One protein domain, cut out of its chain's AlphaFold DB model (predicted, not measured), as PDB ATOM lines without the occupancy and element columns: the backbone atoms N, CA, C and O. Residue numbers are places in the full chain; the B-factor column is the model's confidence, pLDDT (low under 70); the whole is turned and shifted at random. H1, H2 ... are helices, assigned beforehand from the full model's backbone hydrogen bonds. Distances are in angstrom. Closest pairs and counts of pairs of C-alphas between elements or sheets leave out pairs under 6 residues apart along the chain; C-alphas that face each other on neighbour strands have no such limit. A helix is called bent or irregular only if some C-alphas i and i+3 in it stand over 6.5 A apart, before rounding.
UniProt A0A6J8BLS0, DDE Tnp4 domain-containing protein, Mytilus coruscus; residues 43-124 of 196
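Overview. This is residues 43 to 124 of the 196 residues of the protein "DDE Tnp4 domain-containing protein" of Mytilus coruscus (UniProt A0A6J8BLS0). A long helix, H1, makes one side of a flat, open frame; H3 crosses near its far end, and H4 comes back to H1 near its first turns, with the stretch 102 to 109 bridging H3 and H4. The short H2 sits at the corner between H1 and H3, and residues 80 to 86 stick out beyond it. The printed part has 82 residues with four named helices, H1, H2, H3 and H4 in that order, and no named strand; the class is all helix. It is only just loose, close to extended, with a radius of gyration of the C-alphas of 17.5 A, and it spans 47 by 34 by 17 A.

Arrangement. Begin with H1, residues 46 to 69, which has a kink of 30 degrees near residue 59. Look next at H4, residues 110 to 123: its residues 119 to 123 alone touch residues 47 to 54 of H1, the closest C-alphas being those of Asn 50 and Ser 123, 5.5 A apart. The two helices run opposite ways at a shallow tilt of 33 degrees, only just short of steep. At the other end of H1 find H2, residues 73 to 76, close but not clearly touching; the closest C-alphas are those of Met 69 and Leu 75, 6.7 A apart. H3, residues 87 to 101, is also close to H1 but not clearly touching, with the C-alphas of Met 69 and Val 94 closest at 7.2 A, and the two are about perpendicular at 78 degrees. H2 and H3 are near each other, their closest C-alphas 8.1 A apart. H4 is apart from H2 and from H3. Every O i to N i+4 pair of H3 is within hydrogen-bond range, as are 19 of 20 in H1 and 9 of 10 in H4; H2 is too short for such a pair.

Along the chain. Find C-alpha 46 at (208.890, 116.861, 167.587); from there H1 runs 34.8 A to C-alpha 69 at (190.551, 132.003, 192.954). H2 follows, 5.0 A long. H3 covers 21.0 A from Ile 87 to Tyr 101. H4 also covers 21.0 A and ends at C-alpha 123, (208.634, 125.702, 167.716); it is neither bent nor irregular, but only just: C-alphas 110 and 113 are 6.3 A apart.

Size, cuts and confidence. The two C-alphas farthest apart are those of Ser 82 and Lys 124, 48.3 A. The printed part has no cut. The link from H1 to H2 is tight, and those from H2 to H3 and from H3 to H4 are short. Residues 80 to 86 stand free, and so do residues 107 to 115, of which 110 to 115 belong to H4. The mean pLDDT of the printed part is 85.5, and residues 105 to 108 are under 70.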
ATOM      1  N   GLN A  43     207.767 108.190 173.481       85.06
ATOM      2  CA  GLN A  43     208.013 109.626 173.359       85.06
ATOM      3  C   GLN A  43     207.138 110.219 172.251       85.06
ATOM      4  O   GLN A  43     206.749 109.509 171.329       85.06
ATOM      5  N   HIS A  44     206.833 111.511 172.366       85.62
ATOM      6  CA  HIS A  44     206.153 112.274 171.323       85.62
ATOM      7  C   HIS A  44     207.111 112.558 170.166       85.62
ATOM      8  O   HIS A  44     208.320 112.689 170.377       85.62
ATOM      9  N   ASP A  45     206.567 112.736 168.964       86.81
ATOM     10  CA  ASP A  45     207.325 113.362 167.887       86.81
ATOM     11  C   ASP A  45     207.607 114.848 168.199       86.81
ATOM     12  O   ASP A  45     207.158 115.411 169.207       86.81
ATOM     13  N   VAL A  46     208.442 115.477 167.369       83.62
ATOM     14  CA  VAL A  46     208.890 116.861 167.587       83.62
ATOM     15  C   VAL A  46     207.719 117.839 167.525       83.62
ATOM     16  O   VAL A  46     207.647 118.755 168.343       83.62
ATOM     17  N   GLU A  47     206.790 117.632 166.596       86.12
ATOM     18  CA  GLU A  47     205.650 118.519 166.376       86.12
ATOM     19  C   GLU A  47     204.663 118.453 167.548       86.12
ATOM     20  O   GLU A  47     204.342 119.483 168.152       86.12
ATOM     21  N   ASP A  48     204.275 117.245 167.958       88.75
ATOM     22  CA  ASP A  48     203.406 117.007 169.108       88.75
ATOM     23  C   ASP A  48     204.045 117.520 170.406       88.75
ATOM     24  O   ASP A  48     203.362 118.100 171.264       88.75
ATOM     25  N   SER A  49     205.365 117.354 170.549       87.44
ATOM     26  CA  SER A  49     206.131 117.884 171.681       87.44
ATOM     27  C   SER A  49     206.103 119.411 171.721       87.44
ATOM     28  O   SER A  49     205.884 120.002 172.782       87.44
ATOM     29  N   ASN A  50     206.312 120.061 170.576       87.31
ATOM     30  CA  ASN A  50     206.348 121.516 170.472       87.31
ATOM     31  C   ASN A  50     204.961 122.130 170.694       87.31
ATOM     32  O   ASN A  50     204.833 123.042 171.514       87.31
ATOM     33  N   SER A  51     203.914 121.576 170.076       86.62
ATOM     34  CA  SER A  51     202.518 121.972 170.316       86.62
ATOM     35  C   SER A  51     202.132 121.827 171.798       86.62
ATOM     36  O   SER A  51     201.594 122.754 172.416       86.62
ATOM     37  N   SER A  52     202.503 120.707 172.429       87.88
ATOM     38  CA  SER A  52     202.247 120.478 173.857       87.88
ATOM     39  C   SER A  52     203.003 121.459 174.759       87.88
ATOM     40  O   SER A  52     202.467 121.893 175.787       87.88
ATOM     41  N   ARG A  53     204.233 121.838 174.385       85.06
ATOM     42  CA  ARG A  53     205.040 122.828 175.113       85.06
ATOM     43  C   ARG A  53     204.425 124.223 175.024       85.06
ATOM     44  O   ARG A  53     204.305 124.872 176.060       85.06
ATOM     45  N   LEU A  54     203.980 124.654 173.840       85.06
ATOM     46  CA  LEU A  54     203.266 125.927 173.662       85.06
ATOM     47  C   LEU A  54     201.996 125.972 174.523       85.06
ATOM     48  O   LEU A  54     201.819 126.890 175.323       85.06
ATOM     49  N   THR A  55     201.183 124.918 174.450       84.94
ATOM     50  CA  THR A  55     199.966 124.774 175.264       84.94
ATOM     51  C   THR A  55     200.264 124.861 176.766       84.94
ATOM     52  O   THR A  55     199.564 125.532 177.523       84.94
ATOM     53  N   THR A  56     201.335 124.206 177.217       82.00
ATOM     54  CA  THR A  56     201.717 124.181 178.637       82.00
ATOM     55  C   THR A  56     202.237 125.531 179.129       82.00
ATOM     56  O   THR A  56     201.959 125.899 180.268       82.00
ATOM     57  N   LYS A  57     202.924 126.307 178.278       79.19
ATOM     58  CA  LYS A  57     203.335 127.677 178.629       79.19
ATOM     59  C   LYS A  57     202.121 128.572 178.904       79.19
ATOM     60  O   LYS A  57     202.142 129.327 179.869       79.19
ATOM     61  N   ILE A  58     201.047 128.433 178.125       80.38
ATOM     62  CA  ILE A  58     199.796 129.176 178.356       80.38
ATOM     63  C   ILE A  58     199.062 128.654 179.599       80.38
ATOM     64  O   ILE A  58     198.549 129.454 180.384       80.38
ATOM     65  N   ARG A  59     199.058 127.329 179.835       78.38
ATOM     66  CA  ARG A  59     198.432 126.721 181.027       78.38
ATOM     67  C   ARG A  59     198.895 127.393 182.318       78.38
ATOM     68  O   ARG A  59     198.066 127.631 183.188       78.38
ATOM     69  N   TRP A  60     200.173 127.751 182.428       77.69
ATOM     70  CA  TRP A  60     200.712 128.405 183.623       77.69
ATOM     71  C   TRP A  60     199.963 129.696 184.003       77.69
ATOM     72  O   TRP A  60     199.732 129.957 185.185       77.69
ATOM     73  N   ILE A  61     199.526 130.482 183.012       78.00
ATOM     74  CA  ILE A  61     198.731 131.701 183.231       78.00
ATOM     75  C   ILE A  61     197.359 131.325 183.806       78.00
ATOM     76  O   ILE A  61     196.914 131.907 184.795       78.00
ATOM     77  N   VAL A  62     196.712 130.308 183.233       78.94
ATOM     78  CA  VAL A  62     195.410 129.797 183.696       78.94
ATOM     79  C   VAL A  62     195.512 129.220 185.111       78.94
ATOM     80  O   VAL A  62     194.678 129.512 185.965       78.94
ATOM     81  N   GLU A  63     196.547 128.432 185.394       82.25
ATOM     82  CA  GLU A  63     196.817 127.867 186.719       82.25
ATOM     83  C   GLU A  63     197.059 128.948 187.760       82.25
ATOM     84  O   GLU A  63     196.536 128.863 188.869       82.25
ATOM     85  N   SER A  64     197.804 129.986 187.396       82.81
ATOM     86  CA  SER A  64     198.051 131.121 188.273       82.81
ATOM     87  C   SER A  64     196.741 131.883 188.565       82.81
ATOM     88  O   SER A  64     196.496 132.262 189.716       82.81
ATOM     89  N   ALA A  65     195.839 132.026 187.582       83.31
ATOM     90  CA  ALA A  65     194.520 132.641 187.780       83.31
ATOM     91  C   ALA A  65     193.631 131.769 188.681       83.31
ATOM     92  O   ALA A  65     193.012 132.258 189.630       83.31
ATOM     93  N   ASN A  66     193.638 130.454 188.450       84.50
ATOM     94  CA  ASN A  66     192.983 129.473 189.309       84.50
ATOM     95  C   ASN A  66     193.537 129.506 190.738       84.50
ATOM     96  O   ASN A  66     192.767 129.448 191.694       84.50
ATOM     97  N   GLY A  67     194.852 129.650 190.902       87.38
ATOM     98  CA  GLY A  67     195.511 129.786 192.198       87.38
ATOM     99  C   GLY A  67     194.991 130.989 192.981       87.38
ATOM    100  O   GLY A  67     194.691 130.865 194.165       87.38
ATOM    101  N   ARG A  68     194.780 132.128 192.308       86.88
ATOM    102  CA  ARG A  68     194.160 133.317 192.910       86.88
ATOM    103  C   ARG A  68     192.724 133.058 193.361       86.88
ATOM    104  O   ARG A  68     192.358 133.448 194.465       86.88
ATOM    105  N   MET A  69     191.917 132.371 192.555       88.69
ATOM    106  CA  MET A  69     190.551 132.003 192.954       88.69
ATOM    107  C   MET A  69     190.550 131.043 194.151       88.69
ATOM    108  O   MET A  69     189.746 131.194 195.067       88.69
ATOM    109  N   LYS A  70     191.515 130.122 194.211       88.81
ATOM    110  CA  LYS A  70     191.703 129.200 195.340       88.81
ATOM    111  C   LYS A  70     192.258 129.858 196.611       88.81
ATOM    112  O   LYS A  70     192.348 129.188 197.632       88.81
ATOM    113  N   GLN A  71     192.582 131.155 196.611       89.75
ATOM    114  CA  GLN A  71     192.851 131.885 197.862       89.75
ATOM    115  C   GLN A  71     191.577 132.077 198.701       89.75
ATOM    116  O   GLN A  71     191.644 132.294 199.911       89.75
ATOM    117  N   TRP A  72     190.403 131.974 198.074       90.81
ATOM    118  CA  TRP A  72     189.112 132.092 198.739       90.81
ATOM    119  C   TRP A  72     188.719 130.747 199.344       90.81
ATOM    120  O   TRP A  72     188.529 129.772 198.620       90.81
ATOM    121  N   LYS A  73     188.551 130.693 200.674       91.19
ATOM    122  CA  LYS A  73     188.286 129.442 201.415       91.19
ATOM    123  C   LYS A  73     187.146 128.609 200.829       91.19
ATOM    124  O   LYS A  73     187.242 127.390 200.818       91.19
ATOM    125  N   TYR A  74     186.081 129.251 200.352       90.12
ATOM    126  CA  TYR A  74     184.949 128.552 199.746       90.12
ATOM    127  C   TYR A  74     185.358 127.773 198.483       90.12
ATOM    128  O   TYR A  74     185.077 126.585 198.389       90.12
ATOM    129  N   LEU A  75     186.109 128.400 197.569       89.62
ATOM    130  CA  LEU A  75     186.562 127.786 196.312       89.62
ATOM    131  C   LEU A  75     187.803 126.890 196.476       89.62
ATOM    132  O   LEU A  75     188.128 126.105 195.589       89.62
ATOM    133  N   ALA A  76     188.517 127.019 197.595       90.75
ATOM    134  CA  ALA A  76     189.657 126.172 197.933       90.75
ATOM    135  C   ALA A  76     189.245 124.766 198.401       90.75
ATOM    136  O   ALA A  76     190.063 123.848 198.369       90.75
ATOM    137  N   ASN A  77     188.003 124.611 198.866       90.00
ATOM    138  CA  ASN A  77     187.488 123.387 199.471       90.00
ATOM    139  C   ASN A  77     186.469 122.686 198.567       90.00
ATOM    140  O   ASN A  77     185.997 123.237 197.575       90.00
ATOM    141  N   VAL A  78     186.119 121.452 198.932       89.94
ATOM    142  CA  VAL A  78     185.043 120.713 198.266       89.94
ATOM    143  C   VAL A  78     183.711 121.405 198.547       89.94
ATOM    144  O   VAL A  78     183.283 121.512 199.696       89.94
ATOM    145  N   VAL A  79     183.063 121.866 197.482       87.75
ATOM    146  CA  VAL A  79     181.749 122.504 197.544       87.75
ATOM    147  C   VAL A  79     180.657 121.423 197.475       87.75
ATOM    148  O   VAL A  79     180.740 120.541 196.618       87.75
ATOM    149  N   PRO A  80     179.627 121.453 198.343       91.50
ATOM    150  CA  PRO A  80     178.521 120.499 198.284       91.50
ATOM    151  C   PRO A  80     177.768 120.556 196.949       91.50
ATOM    152  O   PRO A  80     177.520 121.638 196.421       91.50
ATOM    153  N   ASN A  81     177.291 119.407 196.457       93.31
ATOM    154  CA  ASN A  81     176.545 119.330 195.191       93.31
ATOM    155  C   ASN A  81     175.280 120.211 195.162       93.31
ATOM    156  O   ASN A  81     174.847 120.627 194.092       93.31
ATOM    157  N   SER A  82     174.705 120.543 196.323       94.50
ATOM    158  CA  SER A  82     173.571 121.472 196.423       94.50
ATOM    159  C   SER A  82     173.891 122.890 195.943       94.50
ATOM    160  O   SER A  82     172.973 123.627 195.601       94.50
ATOM    161  N   GLN A  83     175.171 123.271 195.886       91.06
ATOM    162  CA  GLN A  83     175.619 124.582 195.410       91.06
ATOM    163  C   GLN A  83     176.004 124.595 193.928       91.06
ATOM    164  O   GLN A  83     176.354 125.650 193.407       91.06
ATOM    165  N   ILE A  84     175.913 123.465 193.214       89.94
ATOM    166  CA  ILE A  84     176.171 123.417 191.765       89.94
ATOM    167  C   ILE A  84     175.374 124.485 190.989       89.94
ATOM    168  O   ILE A  84     175.967 125.112 190.113       89.94
ATOM    169  N   PRO A  85     174.089 124.772 191.298       95.19
ATOM    170  CA  PRO A  85     173.361 125.843 190.615       95.19
ATOM    171  C   PRO A  85     173.977 127.238 190.816       95.19
ATOM    172  O   PRO A  85     173.902 128.074 189.919       95.19
ATOM    173  N   ASN A  86     174.624 127.472 191.961       91.69
ATOM    174  CA  ASN A  86     175.117 128.786 192.383       91.69
ATOM    175  C   ASN A  86     176.608 128.993 192.081       91.69
ATOM    176  O   ASN A  86     177.060 130.132 191.989       91.69
ATOM    177  N   ILE A  87     177.380 127.920 191.862       90.81
ATOM    178  CA  ILE A  87     178.848 127.991 191.739       90.81
ATOM    179  C   ILE A  87     179.315 128.958 190.645       90.81
ATOM    180  O   ILE A  87     180.349 129.612 190.775       90.81
ATOM    181  N   GLY A  88     178.539 129.081 189.563       90.25
ATOM    182  CA  GLY A  88     178.826 130.025 188.489       90.25
ATOM    183  C   GLY A  88     178.680 131.486 188.922       90.25
ATOM    184  O   GLY A  88     179.458 132.329 188.476       90.25
ATOM    185  N   GLU A  89     177.702 131.798 189.775       93.81
ATOM    186  CA  GLU A  89     177.516 133.134 190.356       93.81
ATOM    187  C   GLU A  89     178.576 133.434 191.409       93.81
ATOM    188  O   GLU A  89     179.200 134.494 191.346       93.81
ATOM    189  N   ASP A  90     178.858 132.473 192.291       91.25
ATOM    190  CA  ASP A  90     179.912 132.585 193.300       91.25
ATOM    191  C   ASP A  90     181.264 132.907 192.646       91.25
ATOM    192  O   ASP A  90     181.975 133.826 193.062       91.25
ATOM    193  N   LEU A  91     181.602 132.200 191.560       91.06
ATOM    194  CA  LEU A  91     182.831 132.431 190.803       91.06
ATOM    195  C   LEU A  91     182.868 133.836 190.187       91.06
ATOM    196  O   LEU A  91     183.896 134.512 190.260       91.06
ATOM    197  N   ARG A  92     181.754 134.297 189.599       92.25
ATOM    198  CA  ARG A  92     181.645 135.649 189.024       92.25
ATOM    199  C   ARG A  92     181.817 136.725 190.089       92.25
ATOM    200  O   ARG A  92     182.539 137.690 189.847       92.25
ATOM    201  N   LEU A  93     181.214 136.545 191.264       93.19
ATOM    202  CA  LEU A  93     181.350 137.464 192.390       93.19
ATOM    203  C   LEU A  93     182.803 137.532 192.873       93.19
ATOM    204  O   LEU A  93     183.364 138.623 192.988       93.19
ATOM    205  N   VAL A  94     183.443 136.378 193.086       91.94
ATOM    206  CA  VAL A  94     184.858 136.300 193.481       91.94
ATOM    207  C   VAL A  94     185.762 136.970 192.444       91.94
ATOM    208  O   VAL A  94     186.663 137.730 192.814       91.94
ATOM    209  N   CYS A  95     185.516 136.745 191.151       89.62
ATOM    210  CA  CYS A  95     186.258 137.398 190.074       89.62
ATOM    211  C   CYS A  95     186.038 138.917 190.069       89.62
ATOM    212  O   CYS A  95     187.005 139.667 189.970       89.62
ATOM    213  N   ALA A  96     184.801 139.391 190.240       91.81
ATOM    214  CA  ALA A  96     184.487 140.820 190.279       91.81
ATOM    215  C   ALA A  96     185.177 141.530 191.455       91.81
ATOM    216  O   ALA A  96     185.805 142.574 191.271       91.81
ATOM    217  N   ILE A  97     185.133 140.934 192.651       91.50
ATOM    218  CA  ILE A  97     185.842 141.446 193.833       91.50
ATOM    219  C   ILE A  97     187.354 141.441 193.582       91.50
ATOM    220  O   ILE A  97     188.033 142.437 193.840       91.50
ATOM    221  N   SER A  98     187.880 140.349 193.023       89.50
ATOM    222  CA  SER A  98     189.300 140.222 192.688       89.50
ATOM    223  C   SER A  98     189.759 141.258 191.666       89.50
ATOM    224  O   SER A  98     190.871 141.758 191.784       89.50
ATOM    225  N   ASN A  99     188.934 141.599 190.681       87.81
ATOM    226  CA  ASN A  99     189.272 142.598 189.670       87.81
ATOM    227  C   ASN A  99     189.197 144.024 190.225       87.81
ATOM    228  O   ASN A  99     189.962 144.884 189.800       87.81
ATOM    229  N   LYS A 100     188.296 144.279 191.183       91.12
ATOM    230  CA  LYS A 100     188.110 145.606 191.781       91.12
ATOM    231  C   LYS A 100     189.156 145.947 192.843       91.12
ATOM    232  O   LYS A 100     189.587 147.094 192.914       91.12
ATOM    233  N   TYR A 101     189.520 144.987 193.694       90.06
ATOM    234  CA  TYR A 101     190.281 145.272 194.920       90.06
ATOM    235  C   TYR A 101     191.682 144.661 194.967       90.06
ATOM    236  O   TYR A 101     192.526 145.138 195.724       90.06
ATOM    237  N   LEU A 102     191.953 143.609 194.195       85.69
ATOM    238  CA  LEU A 102     193.270 142.978 194.171       85.69
ATOM    239  C   LEU A 102     194.067 143.488 192.961       85.69
ATOM    240  O   LEU A 102     193.499 143.877 191.943       85.69
ATOM    241  N   LYS A 103     195.403 143.455 193.051       84.06
ATOM    242  CA  LYS A 103     196.291 143.862 191.944       84.06
ATOM    243  C   LYS A 103     195.942 143.104 190.657       84.06
ATOM    244  O   LYS A 103     195.595 141.929 190.773       84.06
ATOM    245  N   PRO A 104     196.057 143.696 189.456       79.38
ATOM    246  CA  PRO A 104     195.861 142.965 188.206       79.38
ATOM    247  C   PRO A 104     196.642 141.652 188.205       79.38
ATOM    248  O   PRO A 104     197.777 141.589 188.674       79.38
ATOM    249  N   PHE A 105     195.980 140.586 187.771       69.19
ATOM    250  CA  PHE A 105     196.539 139.239 187.829       69.19
ATOM    251  C   PHE A 105     197.728 139.064 186.867       69.19
ATOM    252  O   PHE A 105     198.722 138.441 187.223       69.19
ATOM    253  N   CYS A 106     197.639 139.669 185.686       68.12
ATOM    254  CA  CYS A 106     198.707 139.747 184.705       68.12
ATOM    255  C   CYS A 106     198.659 141.147 184.082       68.12
ATOM    256  O   CYS A 106     197.571 141.672 183.834       68.12
ATOM    257  N   SER A 107     199.819 141.761 183.876       65.62
ATOM    258  CA  SER A 107     199.969 142.952 183.045       65.62
ATOM    259  C   SER A 107     200.709 142.528 181.788       65.62
ATOM    260  O   SER A 107     201.814 142.001 181.901       65.62
ATOM    261  N   SER A 108     200.103 142.738 180.622       67.50
ATOM    262  CA  SER A 108     200.793 142.552 179.350       67.50
ATOM    263  C   SER A 108     201.893 143.600 179.226       67.50
ATOM    264  O   SER A 108     201.612 144.800 179.313       67.50
ATOM    265  N   ASN A 109     203.120 143.155 179.005       74.81
ATOM    266  CA  ASN A 109     204.238 144.020 178.663       74.81
ATOM    267  C   ASN A 109     204.472 143.971 177.145       74.81
ATOM    268  O   ASN A 109     204.205 142.953 176.511       74.81
ATOM    269  N   GLU A 110     205.033 145.032 176.555       73.25
ATOM    270  CA  GLU A 110     205.366 145.081 175.113       73.25
ATOM    271  C   GLU A 110     206.274 143.914 174.671       73.25
ATOM    272  O   GLU A 110     206.251 143.476 173.525       73.25
ATOM    273  N   THR A 111     207.041 143.347 175.602       76.88
ATOM    274  CA  THR A 111     207.910 142.190 175.366       76.88
ATOM    275  C   THR A 111     207.164 140.863 175.222       76.88
ATOM    276  O   THR A 111     207.738 139.913 174.693       76.88
ATOM    277  N   ASP A 112     205.922 140.751 175.696       78.56
ATOM    278  CA  ASP A 112     205.194 139.474 175.731       78.56
ATOM    279  C   ASP A 112     204.797 139.009 174.328       78.56
ATOM    280  O   ASP A 112     204.889 137.820 174.019       78.56
ATOM    281  N   GLU A 113     204.435 139.948 173.452       81.75
ATOM    282  CA  GLU A 113     204.156 139.664 172.043       81.75
ATOM    283  C   GLU A 113     205.417 139.181 171.322       81.75
ATOM    284  O   GLU A 113     205.395 138.153 170.637       81.75
ATOM    285  N   PHE A 114     206.547 139.859 171.543       82.25
ATOM    286  CA  PHE A 114     207.840 139.438 171.007       82.25
ATOM    287  C   PHE A 114     208.224 138.035 171.497       82.25
ATOM    288  O   PHE A 114     208.658 137.195 170.707       82.25
ATOM    289  N   LEU A 115     208.025 137.747 172.786       81.19
ATOM    290  CA  LEU A 115     208.260 136.421 173.357       81.19
ATOM    291  C   LEU A 115     207.341 135.365 172.737       81.19
ATOM    292  O   LEU A 115     207.816 134.282 172.397       81.19
ATOM    293  N   GLY A 116     206.058 135.675 172.541       81.69
ATOM    294  CA  GLY A 116     205.110 134.804 171.847       81.69
ATOM    295  C   GLY A 116     205.562 134.486 170.421       81.69
ATOM    296  O   GLY A 116     205.618 133.316 170.033       81.69
ATOM    297  N   CYS A 117     205.987 135.505 169.672       84.69
ATOM    298  CA  CYS A 117     206.530 135.349 168.324       84.69
ATOM    299  C   CYS A 117     207.813 134.506 168.314       84.69
ATOM    300  O   CYS A 117     207.939 133.592 167.498       84.69
ATOM    301  N   LYS A 118     208.740 134.754 169.250       84.38
ATOM    302  CA  LYS A 118     209.982 133.978 169.401       84.38
ATOM    303  C   LYS A 118     209.682 132.509 169.702       84.38
ATOM    304  O   LYS A 118     210.261 131.628 169.073       84.38
ATOM    305  N   LEU A 119     208.753 132.231 170.618       83.25
ATOM    306  CA  LEU A 119     208.330 130.869 170.953       83.25
ATOM    307  C   LEU A 119     207.730 130.145 169.746       83.25
ATOM    308  O   LEU A 119     208.071 128.988 169.491       83.25
ATOM    309  N   LEU A 120     206.874 130.825 168.983       85.88
ATOM    310  CA  LEU A 120     206.281 130.262 167.774       85.88
ATOM    311  C   LEU A 120     207.340 129.999 166.698       85.88
ATOM    312  O   LEU A 120     207.330 128.934 166.083       85.88
ATOM    313  N   TYR A 121     208.276 130.927 166.500       87.38
ATOM    314  CA  TYR A 121     209.396 130.760 165.577       87.38
ATOM    315  C   TYR A 121     210.250 129.538 165.938       87.38
ATOM    316  O   TYR A 121     210.484 128.687 165.080       87.38
ATOM    317  N   LEU A 122     210.649 129.414 167.210       83.19
ATOM    318  CA  LEU A 122     211.469 128.310 167.720       83.19
ATOM    319  C   LEU A 122     210.755 126.958 167.622       83.19
ATOM    320  O   LEU A 122     211.379 125.957 167.287       83.19
ATOM    321  N   SER A 123     209.435 126.929 167.835       83.62
ATOM    322  CA  SER A 123     208.634 125.702 167.716       83.62
ATOM    323  C   SER A 123     208.645 125.083 166.311       83.62
ATOM    324  O   SER A 123     208.345 123.899 166.164       83.62
ATOM    325  N   LYS A 124     209.004 125.877 165.295       86.12
ATOM    326  CA  LYS A 124     209.065 125.479 163.884       86.12
ATOM    327  C   LYS A 124     210.490 125.214 163.392       86.12
ATOM    328  O   LYS A 124     210.658 124.863 162.229       86.12
TER     329      LYS A 124